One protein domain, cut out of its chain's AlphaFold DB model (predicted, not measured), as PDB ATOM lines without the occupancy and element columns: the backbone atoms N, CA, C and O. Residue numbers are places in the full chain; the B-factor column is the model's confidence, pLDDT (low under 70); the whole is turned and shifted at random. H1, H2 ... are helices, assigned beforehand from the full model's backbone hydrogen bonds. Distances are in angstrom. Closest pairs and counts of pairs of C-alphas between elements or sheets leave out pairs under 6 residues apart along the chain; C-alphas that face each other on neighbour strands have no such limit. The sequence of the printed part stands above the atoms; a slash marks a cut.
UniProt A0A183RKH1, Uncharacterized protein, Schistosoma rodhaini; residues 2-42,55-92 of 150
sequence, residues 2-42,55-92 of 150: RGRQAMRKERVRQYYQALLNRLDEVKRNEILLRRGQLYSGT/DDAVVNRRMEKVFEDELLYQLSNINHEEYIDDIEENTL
ATOM      1  N   ARG A   2      38.131  54.830 -37.123       66.06
ATOM      2  CA  ARG A   2      37.868  55.243 -35.715       66.06
ATOM      3  C   ARG A   2      36.480  55.864 -35.446       66.06
ATOM      4  O   ARG A   2      35.904  55.614 -34.394       66.06
ATOM      5  N   GLY A   3      35.929  56.630 -36.393       76.12
ATOM      6  CA  GLY A   3      34.604  57.261 -36.256       76.12
ATOM      7  C   GLY A   3      33.432  56.275 -36.321       76.12
ATOM      8  O   GLY A   3      32.513  56.369 -35.516       76.12
ATOM      9  N   ARG A   4      33.499  55.268 -37.203       73.19
ATOM     10  CA  ARG A   4      32.450  54.240 -37.336       73.19
ATOM     11  C   ARG A   4      32.315  53.392 -36.069       73.19
ATOM     12  O   ARG A   4      31.216  53.222 -35.556       73.19
ATOM     13  N   GLN A   5      33.435  52.958 -35.487       75.44
ATOM     14  CA  GLN A   5      33.413  52.241 -34.206       75.44
ATOM     15  C   GLN A   5      32.902  53.106 -33.043       75.44
ATOM     16  O   GLN A   5      32.225  52.591 -32.156       75.44
ATOM     17  N   ALA A   6      33.201  54.410 -33.038       78.81
ATOM     18  CA  ALA A   6      32.667  55.331 -32.036       78.81
ATOM     19  C   ALA A   6      31.140  55.478 -32.153       78.81
ATOM     20  O   ALA A   6      30.449  55.421 -31.140       78.81
ATOM     21  N   MET A   7      30.612  55.568 -33.378       79.31
ATOM     22  CA  MET A   7      29.168  55.617 -33.632       79.31
ATOM     23  C   MET A   7      28.459  54.335 -33.188       79.31
ATOM     24  O   MET A   7      27.427  54.413 -32.528       79.31
ATOM     25  N   ARG A   8      29.033  53.153 -33.465       78.00
ATOM     26  CA  ARG A   8      28.479  51.880 -32.963       78.00
ATOM     27  C   ARG A   8      28.412  51.853 -31.436       78.00
ATOM     28  O   ARG A   8      27.384  51.493 -30.876       78.00
ATOM     29  N   LYS A   9      29.487  52.272 -30.759       83.31
ATOM     30  CA  LYS A   9      29.525  52.339 -29.288       83.31
ATOM     31  C   LYS A   9      28.483  53.306 -28.726       83.31
ATOM     32  O   LYS A   9      27.852  52.979 -27.726       83.31
ATOM     33  N   GLU A  10      28.276  54.456 -29.364       83.31
ATOM     34  CA  GLU A  10      27.252  55.408 -28.925       83.31
ATOM     35  C   GLU A  10      25.834  54.863 -29.137       83.31
ATOM     36  O   GLU A  10      25.007  55.008 -28.243       83.31
ATOM     37  N   ARG A  11      25.561  54.155 -30.243       81.62
ATOM     38  CA  ARG A  11      24.260  53.491 -30.452       81.62
ATOM     39  C   ARG A  11      23.959  52.466 -29.360       81.62
ATOM     40  O   ARG A  11      22.897  52.516 -28.750       81.62
ATOM     41  N   VAL A  12      24.921  51.600 -29.037       83.38
ATOM     42  CA  VAL A  12      24.780  50.631 -27.932       83.38
ATOM     43  C   VAL A  12      24.500  51.344 -26.606       83.38
ATOM     44  O   VAL A  12      23.623  50.933 -25.846       83.38
ATOM     45  N   ARG A  13      25.200  52.452 -26.337       88.00
ATOM     46  CA  ARG A  13      24.985  53.253 -25.126       88.00
ATOM     47  C   ARG A  13      23.575  53.845 -25.070       88.00
ATOM     48  O   ARG A  13      22.968  53.860 -24.001       88.00
ATOM     49  N   GLN A  14      23.052  54.316 -26.201       87.62
ATOM     50  CA  GLN A  14      21.696  54.857 -26.305       87.62
ATOM     51  C   GLN A  14      20.635  53.786 -26.045       87.62
ATOM     52  O   GLN A  14      19.727  54.035 -25.253       87.62
ATOM     53  N   TYR A  15      20.776  52.594 -26.632       87.50
ATOM     54  CA  TYR A  15      19.853  51.482 -26.393       87.50
ATOM     55  C   TYR A  15      19.830  51.052 -24.926       87.50
ATOM     56  O   TYR A  15      18.763  50.940 -24.323       87.50
ATOM     57  N   TYR A  16      21.006  50.905 -24.314       89.31
ATOM     58  CA  TYR A  16      21.099  50.584 -22.891       89.31
ATOM     59  C   TYR A  16      20.429  51.652 -22.014       89.31
ATOM     60  O   TYR A  16      19.677  51.329 -21.094       89.31
ATOM     61  N   GLN A  17      20.643  52.935 -22.317       91.38
ATOM     62  CA  GLN A  17      20.012  54.021 -21.569       91.38
ATOM     63  C   GLN A  17      18.485  54.037 -21.740       91.38
ATOM     64  O   GLN A  17      17.765  54.275 -20.770       91.38
ATOM     65  N   ALA A  18      17.980  53.780 -22.950       89.31
ATOM     66  CA  ALA A  18      16.546  53.707 -23.220       89.31
ATOM     67  C   ALA A  18      15.877  52.569 -22.434       89.31
ATOM     68  O   ALA A  18      14.817  52.779 -21.841       89.31
ATOM     69  N   LEU A  19      16.531  51.406 -22.359       89.81
ATOM     70  CA  LEU A  19      16.077  50.268 -21.564       89.81
ATOM     71  C   LEU A  19      15.968  50.619 -20.074       89.81
ATOM     72  O   LEU A  19      14.920  50.398 -19.468       89.81
ATOM     73  N   LEU A  20      17.014  51.214 -19.493       91.75
ATOM     74  CA  LEU A  20      16.992  51.638 -18.089       91.75
ATOM     75  C   LEU A  20      15.837  52.606 -17.809       91.75
ATOM     76  O   LEU A  20      15.096  52.427 -16.845       91.75
ATOM     77  N   ASN A  21      15.638  53.585 -18.692       93.50
ATOM     78  CA  ASN A  21      14.565  54.562 -18.542       93.50
ATOM     79  C   ASN A  21      13.175  53.901 -18.568       93.50
ATOM     80  O   ASN A  21      12.308  54.280 -17.779       93.50
ATOM     81  N   ARG A  22      12.959  52.908 -19.443       92.81
ATOM     82  CA  ARG A  22      11.693  52.160 -19.519       92.81
ATOM     83  C   ARG A  22      11.447  51.322 -18.269       92.81
ATOM     84  O   ARG A  22      10.330  51.314 -17.757       92.81
ATOM     85  N   LEU A  23      12.477  50.660 -17.745       91.38
ATOM     86  CA  LEU A  23      12.371  49.903 -16.494       91.38
ATOM     87  C   LEU A  23      12.023  50.820 -15.311       91.38
ATOM     88  O   LEU A  23      11.128  50.507 -14.521       91.38
ATOM     89  N   ASP A  24      12.662  51.985 -15.227       92.69
ATOM     90  CA  ASP A  24      12.361  52.986 -14.201       92.69
ATOM     91  C   ASP A  24      10.944  53.564 -14.339       92.69
ATOM     92  O   ASP A  24      10.272  53.839 -13.341       92.69
ATOM     93  N   GLU A  25      10.457  53.758 -15.565       92.25
ATOM     94  CA  GLU A  25       9.086  54.193 -15.825       92.25
ATOM     95  C   GLU A  25       8.055  53.153 -15.380       92.25
ATOM     96  O   GLU A  25       7.138  53.500 -14.634       92.25
ATOM     97  N   VAL A  26       8.245  51.880 -15.738       89.19
ATOM     98  CA  VAL A  26       7.390  50.778 -15.269       89.19
ATOM     99  C   VAL A  26       7.354  50.763 -13.745       89.19
ATOM    100  O   VAL A  26       6.276  50.797 -13.153       89.19
ATOM    101  N   LYS A  27       8.515  50.837 -13.089       89.62
ATOM    102  CA  LYS A  27       8.603  50.859 -11.625       89.62
ATOM    103  C   LYS A  27       7.848  52.037 -10.999       89.62
ATOM    104  O   LYS A  27       7.156  51.862  -9.997       89.62
ATOM    105  N   ARG A  28       7.951  53.241 -11.571       91.19
ATOM    106  CA  ARG A  28       7.211  54.421 -11.086       91.19
ATOM    107  C   ARG A  28       5.704  54.287 -11.299       91.19
ATOM    108  O   ARG A  28       4.945  54.641 -10.398       91.19
ATOM    109  N   ASN A  29       5.276  53.749 -12.437       88.62
ATOM    110  CA  ASN A  29       3.862  53.537 -12.749       88.62
ATOM    111  C   ASN A  29       3.220  52.526 -11.793       88.62
ATOM    112  O   ASN A  29       2.114  52.764 -11.309       88.62
ATOM    113  N   GLU A  30       3.940  51.463 -11.436       84.88
ATOM    114  CA  GLU A  30       3.505  50.502 -10.417       84.88
ATOM    115  C   GLU A  30       3.294  51.180  -9.058       84.88
ATOM    116  O   GLU A  30       2.254  51.009  -8.423       84.88
ATOM    117  N   ILE A  31       4.244  52.013  -8.622       85.19
ATOM    118  CA  ILE A  31       4.135  52.757  -7.357       85.19
ATOM    119  C   ILE A  31       2.930  53.709  -7.378       85.19
ATOM    120  O   ILE A  31       2.177  53.787  -6.403       85.19
ATOM    121  N   LEU A  32       2.733  54.432  -8.482       85.38
ATOM    122  CA  LEU A  32       1.622  55.371  -8.641       85.38
ATOM    123  C   LEU A  32       0.270  54.663  -8.617       85.38
ATOM    124  O   LEU A  32      -0.644  55.114  -7.926       85.38
ATOM    125  N   LEU A  33       0.149  53.546  -9.326       82.81
ATOM    126  CA  LEU A  33      -1.095  52.795  -9.397       82.81
ATOM    127  C   LEU A  33      -1.392  52.114  -8.035       82.81
ATOM    128  O   LEU A  33      -2.550  52.133  -7.611       82.81
ATOM    129  N   ARG A  34      -0.375  51.635  -7.282       79.69
ATOM    130  CA  ARG A  34      -0.551  51.141  -5.891       79.69
ATOM    131  C   ARG A  34      -1.132  52.234  -5.005       79.69
ATOM    132  O   ARG A  34      -2.092  52.014  -4.269       79.69
ATOM    133  N   ARG A  35      -0.565  53.438  -5.099       80.31
ATOM    134  CA  ARG A  35      -1.032  54.603  -4.343       80.31
ATOM    135  C   ARG A  35      -2.452  55.004  -4.749       80.31
ATOM    136  O   ARG A  35      -3.261  55.276  -3.870       80.31
ATOM    137  N   GLY A  36      -2.773  55.007  -6.041       75.69
ATOM    138  CA  GLY A  36      -4.107  55.342  -6.549       75.69
ATOM    139  C   GLY A  36      -5.211  54.428  -6.009       75.69
ATOM    140  O   GLY A  36      -6.278  54.912  -5.639       75.69
ATOM    141  N   GLN A  37      -4.943  53.128  -5.870       68.81
ATOM    142  CA  GLN A  37      -5.924  52.183  -5.326       68.81
ATOM    143  C   GLN A  37      -6.150  52.331  -3.816       68.81
ATOM    144  O   GLN A  37      -7.281  52.169  -3.363       68.81
ATOM    145  N   LEU A  38      -5.127  52.729  -3.048       65.69
ATOM    146  CA  LEU A  38      -5.297  53.064  -1.625       65.69
ATOM    147  C   LEU A  38      -6.247  54.255  -1.417       65.69
ATOM    148  O   LEU A  38      -6.970  54.291  -0.427       65.69
ATOM    149  N   TYR A  39      -6.276  55.209  -2.352       63.59
ATOM    150  CA  TYR A  39      -7.202  56.346  -2.296       63.59
ATOM    151  C   TYR A  39      -8.614  56.017  -2.807       63.59
ATOM    152  O   TYR A  39      -9.555  56.714  -2.437       63.59
ATOM    153  N   SER A  40      -8.788  54.968  -3.621       61.34
ATOM    154  CA  SER A  40     -10.083  54.628  -4.233       61.34
ATOM    155  C   SER A  40     -10.999  53.766  -3.354       61.34
ATOM    156  O   SER A  40     -12.121  53.481  -3.765       61.34
ATOM    157  N   GLY A  41     -10.560  53.358  -2.158       55.19
ATOM    158  CA  GLY A  41     -11.431  52.735  -1.151       55.19
ATOM    159  C   GLY A  41     -12.061  51.383  -1.530       55.19
ATOM    160  O   GLY A  41     -13.021  50.981  -0.887       55.19
ATOM    161  N   THR A  42     -11.556  50.677  -2.546       53.97
ATOM    162  CA  THR A  42     -12.110  49.399  -3.048       53.97
ATOM    163  C   THR A  42     -11.378  48.147  -2.553       53.97
ATOM    164  O   THR A  42     -11.598  47.059  -3.078       53.97
ATOM    165  N   ASP A  55       1.457  41.783  -6.560       84.31
ATOM    166  CA  ASP A  55       2.435  40.789  -6.169       84.31
ATOM    167  C   ASP A  55       3.761  41.100  -6.874       84.31
ATOM    168  O   ASP A  55       3.799  41.348  -8.083       84.31
ATOM    169  N   ASP A  56       4.854  41.099  -6.116       84.94
ATOM    170  CA  ASP A  56       6.187  41.383  -6.636       84.94
ATOM    171  C   ASP A  56       6.578  40.371  -7.719       84.94
ATOM    172  O   ASP A  56       7.253  40.739  -8.677       84.94
ATOM    173  N   ALA A  57       6.076  39.131  -7.652       86.94
ATOM    174  CA  ALA A  57       6.257  38.145  -8.718       86.94
ATOM    175  C   ALA A  57       5.616  38.589 -10.046       86.94
ATOM    176  O   ALA A  57       6.167  38.362 -11.125       86.94
ATOM    177  N   VAL A  58       4.459  39.250  -9.982       86.00
ATOM    178  CA  VAL A  58       3.749  39.759 -11.161       86.00
ATOM    179  C   VAL A  58       4.449  41.009 -11.704       86.00
ATOM    180  O   VAL A  58       4.609  41.142 -12.918       86.00
ATOM    181  N   VAL A  59       4.912  41.901 -10.824       86.25
ATOM    182  CA  VAL A  59       5.688  43.092 -11.210       86.25
ATOM    183  C   VAL A  59       7.020  42.692 -11.848       86.25
ATOM    184  O   VAL A  59       7.364  43.204 -12.913       86.25
ATOM    185  N   ASN A  60       7.736  41.734 -11.255       89.44
ATOM    186  CA  ASN A  60       8.985  41.205 -11.801       89.44
ATOM    187  C   ASN A  60       8.770  40.594 -13.182       89.44
ATOM    188  O   ASN A  60       9.482  40.965 -14.107       89.44
ATOM    189  N   ARG A  61       7.718  39.787 -13.371       89.94
ATOM    190  CA  ARG A  61       7.371  39.246 -14.692       89.94
ATOM    191  C   ARG A  61       7.124  40.344 -15.733       89.94
ATOM    192  O   ARG A  61       7.504  40.198 -16.891       89.94
ATOM    193  N   ARG A  62       6.475  41.453 -15.351       89.69
ATOM    194  CA  ARG A  62       6.274  42.597 -16.260       89.69
ATOM    195  C   ARG A  62       7.594  43.280 -16.616       89.69
ATOM    196  O   ARG A  62       7.789  43.621 -17.778       89.69
ATOM    197  N   MET A  63       8.491  43.461 -15.648       89.81
ATOM    198  CA  MET A  63       9.822  44.024 -15.900       89.81
ATOM    199  C   MET A  63      10.675  43.107 -16.787       89.81
ATOM    200  O   MET A  63      11.296  43.592 -17.726       89.81
ATOM    201  N   GLU A  64      10.656  41.798 -16.533       91.38
ATOM    202  CA  GLU A  64      11.326  40.782 -17.357       91.38
ATOM    203  C   GLU A  64      10.833  40.833 -18.802       91.38
ATOM    204  O   GLU A  64      11.641  40.918 -19.720       91.38
ATOM    205  N   LYS A  65       9.515  40.910 -19.012       93.44
ATOM    206  CA  LYS A  65       8.953  41.041 -20.359       93.44
ATOM    207  C   LYS A  65       9.436  42.305 -21.080       93.44
ATOM    208  O   LYS A  65       9.803  42.241 -22.246       93.44
ATOM    209  N   VAL A  66       9.468  43.453 -20.397       91.00
ATOM    210  CA  VAL A  66       9.979  44.709 -20.985       91.00
ATOM    211  C   VAL A  66      11.458  44.592 -21.352       91.00
ATOM    212  O   VAL A  66      11.885  45.141 -22.367       91.00
ATOM    213  N   PHE A  67      12.236  43.869 -20.547       92.31
ATOM    214  CA  PHE A  67      13.631  43.576 -20.847       92.31
ATOM    215  C   PHE A  67      13.780  42.668 -22.080       92.31
ATOM    216  O   PHE A  67      14.581  42.976 -22.961       92.31
ATOM    217  N   GLU A  68      12.992  41.596 -22.176       91.12
ATOM    218  CA  GLU A  68      12.988  40.678 -23.323       91.12
ATOM    219  C   GLU A  68      12.576  41.371 -24.628       91.12
ATOM    220  O   GLU A  68      13.272  41.237 -25.636       91.12
ATOM    221  N   ASP A  69      11.490  42.150 -24.605       89.69
ATOM    222  CA  ASP A  69      10.982  42.871 -25.777       89.69
ATOM    223  C   ASP A  69      12.033  43.861 -26.317       89.69
ATOM    224  O   ASP A  69      12.249  43.972 -27.527       89.69
ATOM    225  N   GLU A  70      12.734  44.561 -25.423       87.50
ATOM    226  CA  GLU A  70      13.782  45.512 -25.799       87.50
ATOM    227  C   GLU A  70      15.051  44.808 -26.306       87.50
ATOM    228  O   GLU A  70      15.668  45.277 -27.263       87.50
ATOM    229  N   LEU A  71      15.430  43.666 -25.719       87.50
ATOM    230  CA  LEU A  71      16.516  42.839 -26.252       87.50
ATOM    231  C   LEU A  71      16.200  42.347 -27.663       87.50
ATOM    232  O   LEU A  71      17.058  42.425 -28.544       87.50
ATOM    233  N   LEU A  72      14.978  41.870 -27.895       87.81
ATOM    234  CA  LEU A  72      14.556  41.396 -29.207       87.81
ATOM    235  C   LEU A  72      14.595  42.524 -30.243       87.81
ATOM    236  O   LEU A  72      15.108  42.321 -31.342       87.81
ATOM    237  N   TYR A  73      14.134  43.720 -29.871       85.31
ATOM    238  CA  TYR A  73      14.215  44.914 -30.713       85.31
ATOM    239  C   TYR A  73      15.662  45.309 -31.050       85.31
ATOM    240  O   TYR A  73      15.975  45.676 -32.184       85.31
ATOM    241  N   GLN A  74      16.580  45.217 -30.087       81.75
ATOM    242  CA  GLN A  74      17.996  45.489 -30.345       81.75
ATOM    243  C   GLN A  74      18.599  44.451 -31.295       81.75
ATOM    244  O   GLN A  74      19.258  44.820 -32.266       81.75
ATOM    245  N   LEU A  75      18.335  43.163 -31.064       80.81
ATOM    246  CA  LEU A  75      18.845  42.075 -31.900       80.81
ATOM    247  C   LEU A  75      18.286  42.118 -33.327       80.81
ATOM    248  O   LEU A  75      19.028  41.855 -34.274       80.81
ATOM    249  N   SER A  76      17.017  42.500 -33.508       78.19
ATOM    250  CA  SER A  76      16.439  42.660 -34.847       78.19
ATOM    251  C   SER A  76      17.115  43.771 -35.650       78.19
ATOM    252  O   SER A  76      17.235  43.653 -36.866       78.19
ATOM    253  N   ASN A  77      17.591  44.825 -34.981       70.12
ATOM    254  CA  ASN A  77      18.262  45.946 -35.642       70.12
ATOM    255  C   ASN A  77      19.741  45.645 -35.941       70.12
ATOM    256  O   ASN A  77      20.246  46.041 -36.988       70.12
ATOM    257  N   ILE A  78      20.417  44.870 -35.082       65.81
ATOM    258  CA  ILE A  78      21.827  44.478 -35.275       65.81
ATOM    259  C   ILE A  78      22.017  43.671 -36.572       65.81
ATOM    260  O   ILE A  78      22.946  43.948 -37.330       65.81
ATOM    261  N   ASN A  79      21.104  42.743 -36.875       57.22
ATOM    262  CA  ASN A  79      21.196  41.908 -38.079       57.22
ATOM    263  C   ASN A  79      21.007  42.686 -39.390       57.22
ATOM    264  O   ASN A  79      21.424  42.208 -40.442       57.22
ATOM    265  N   HIS A  80      20.380  43.865 -39.356       54.91
ATOM    266  CA  HIS A  80      20.188  44.655 -40.569       54.91
ATOM    267  C   HIS A  80      21.406  45.531 -40.887       54.91
ATOM    268  O   HIS A  80      21.701  45.767 -42.056       54.91
ATOM    269  N   GLU A  81      22.123  45.991 -39.863       55.28
ATOM    270  CA  GLU A  81      23.192  46.985 -39.997       55.28
ATOM    271  C   GLU A  81      24.588  46.381 -40.176       55.28
ATOM    272  O   GLU A  81      25.416  46.996 -40.843       55.28
ATOM    273  N   GLU A  82      24.852  45.175 -39.662       53.81
ATOM    274  CA  GLU A  82      26.115  44.463 -39.934       53.81
ATOM    275  C   GLU A  82      26.190  44.002 -41.403       53.81
ATOM    276  O   GLU A  82      27.218  44.156 -42.055       53.81
ATOM    277  N   TYR A  83      25.055  43.584 -41.977       50.62
ATOM    278  CA  TYR A  83      24.956  43.196 -43.388       50.62
ATOM    279  C   TYR A  83      25.139  44.381 -44.356       50.62
ATOM    280  O   TYR A  83      25.646  44.209 -45.461       50.62
ATOM    281  N   ILE A  84      24.746  45.597 -43.954       53.34
ATOM    282  CA  ILE A  84      24.939  46.814 -44.761       53.34
ATOM    283  C   ILE A  84      26.406  47.270 -44.728       53.34
ATOM    284  O   ILE A  84      26.936  47.642 -45.774       53.34
ATOM    285  N   ASP A  85      27.069  47.197 -43.565       50.25
ATOM    286  CA  ASP A  85      28.497  47.529 -43.430       50.25
ATOM    287  C   ASP A  85      29.367  46.580 -44.302       50.25
ATOM    288  O   ASP A  85      30.265  47.057 -44.999       50.25
ATOM    289  N   ASP A  86      29.064  45.274 -44.340       51.56
ATOM    290  CA  ASP A  86      29.819  44.277 -45.126       51.56
ATOM    291  C   ASP A  86      29.589  44.387 -46.648       51.56
ATOM    292  O   ASP A  86      30.488  44.108 -47.448       51.56
ATOM    293  N   ILE A  87      28.391  44.794 -47.083       51.38
ATOM    294  CA  ILE A  87      28.104  45.021 -48.508       51.38
ATOM    295  C   ILE A  87      28.829  46.274 -49.004       51.38
ATOM    296  O   ILE A  87      29.436  46.232 -50.073       51.38
ATOM    297  N   GLU A  88      28.811  47.367 -48.233       51.97
ATOM    298  CA  GLU A  88      29.440  48.629 -48.639       51.97
ATOM    299  C   GLU A  88      30.981  48.511 -48.674       51.97
ATOM    300  O   GLU A  88      31.618  49.036 -49.594       51.97
ATOM    301  N   GLU A  89      31.579  47.752 -47.745       51.28
ATOM    302  CA  GLU A  89      33.018  47.436 -47.721       51.28
ATOM    303  C   GLU A  89      33.451  46.598 -48.938       51.28
ATOM    304  O   GLU A  89      34.447  46.931 -49.582       51.28
ATOM    305  N   ASN A  90      32.658  45.601 -49.346       49.94
ATOM    306  CA  ASN A  90      32.951  44.790 -50.537       49.94
ATOM    307  C   ASN A  90      32.689  45.522 -51.867       49.94
ATOM    308  O   ASN A  90      33.328  45.214 -52.873       49.94
ATOM    309  N   THR A  91      31.778  46.501 -51.912       50.53
ATOM    310  CA  THR A  91      31.545  47.295 -53.136       50.53
ATOM    311  C   THR A  91      32.596  48.375 -53.384       50.53
ATOM    312  O   THR A  91      32.844  48.702 -54.539       50.53
ATOM    313  N   LEU A  92      33.250  48.908 -52.346       49.94
ATOM    314  CA  LEU A  92      34.280  49.945 -52.515       49.94
ATOM    315  C   LEU A  92      35.665  49.385 -52.881       49.94
ATOM    316  O   LEU A  92      36.509  50.138 -53.366       49.94
TER     317      LEU A  92
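This is residues 2 to 42 and 55 to 92 of the 150 residues of an uncharacterized protein of Schistosoma rodhaini (UniProt A0A183RKH1). Two long helices, H1 and H2, lie side by side and run opposite ways, making a long, thin rod. They meet along part of their length, through residues 15 to 30 of H1 and 59 to 74 of H2, and long stretches of both stand free beyond this meeting. The 79 printed residues have two named helices, H1 then H2, and no named strand; the class is all helix. The whole is extended, with a radius of gyration of the C-alphas of 19.2 A, and spans 69 by 20 by 16 A.

The longest helix by residues, H1, holds residues 2 to 39, 56.1 A from first to last C-alpha. It begins with C-alpha 2 at (37.868, 55.243, -35.715) and ends with C-alpha 39 at (-7.202, 56.346, -2.296). H2 holds residues 56 to 92, 54.5 A long, and ends with C-alpha 92 at (34.280, 49.945, -52.515).

H1 and H2 touch, with 9 pairs of C-alphas within 8 A. Their closest C-alphas are those of Leu 23 and Met 63, 6.4 A apart. Their lines stand at a shallow tilt of 19 degrees, opposite ways, and their centres are 15.0 A apart. H1 touches H2 with residues 15 to 30 alone, and H2 touches H1 with residues 59 to 74 alone. Residues 5 to 11, 31 to 42, 75 to 84 and 86 to 92 stand free. Each O i to N i+4 pair in H1 is within hydrogen-bond range; in H2, 30 of 33 are.

The two C-alphas farthest apart are those of Gly 41 and Leu 92, 68.8 A. Residues 43 to 54 are not printed, and C-alphas 42 and 55 are 17.2 A apart across this cut, which lies in the link from H1 to H2. The mean pLDDT of the printed part is 77.6; residue 2, residues 37 to 42 and residues 78 to 92 are under 70.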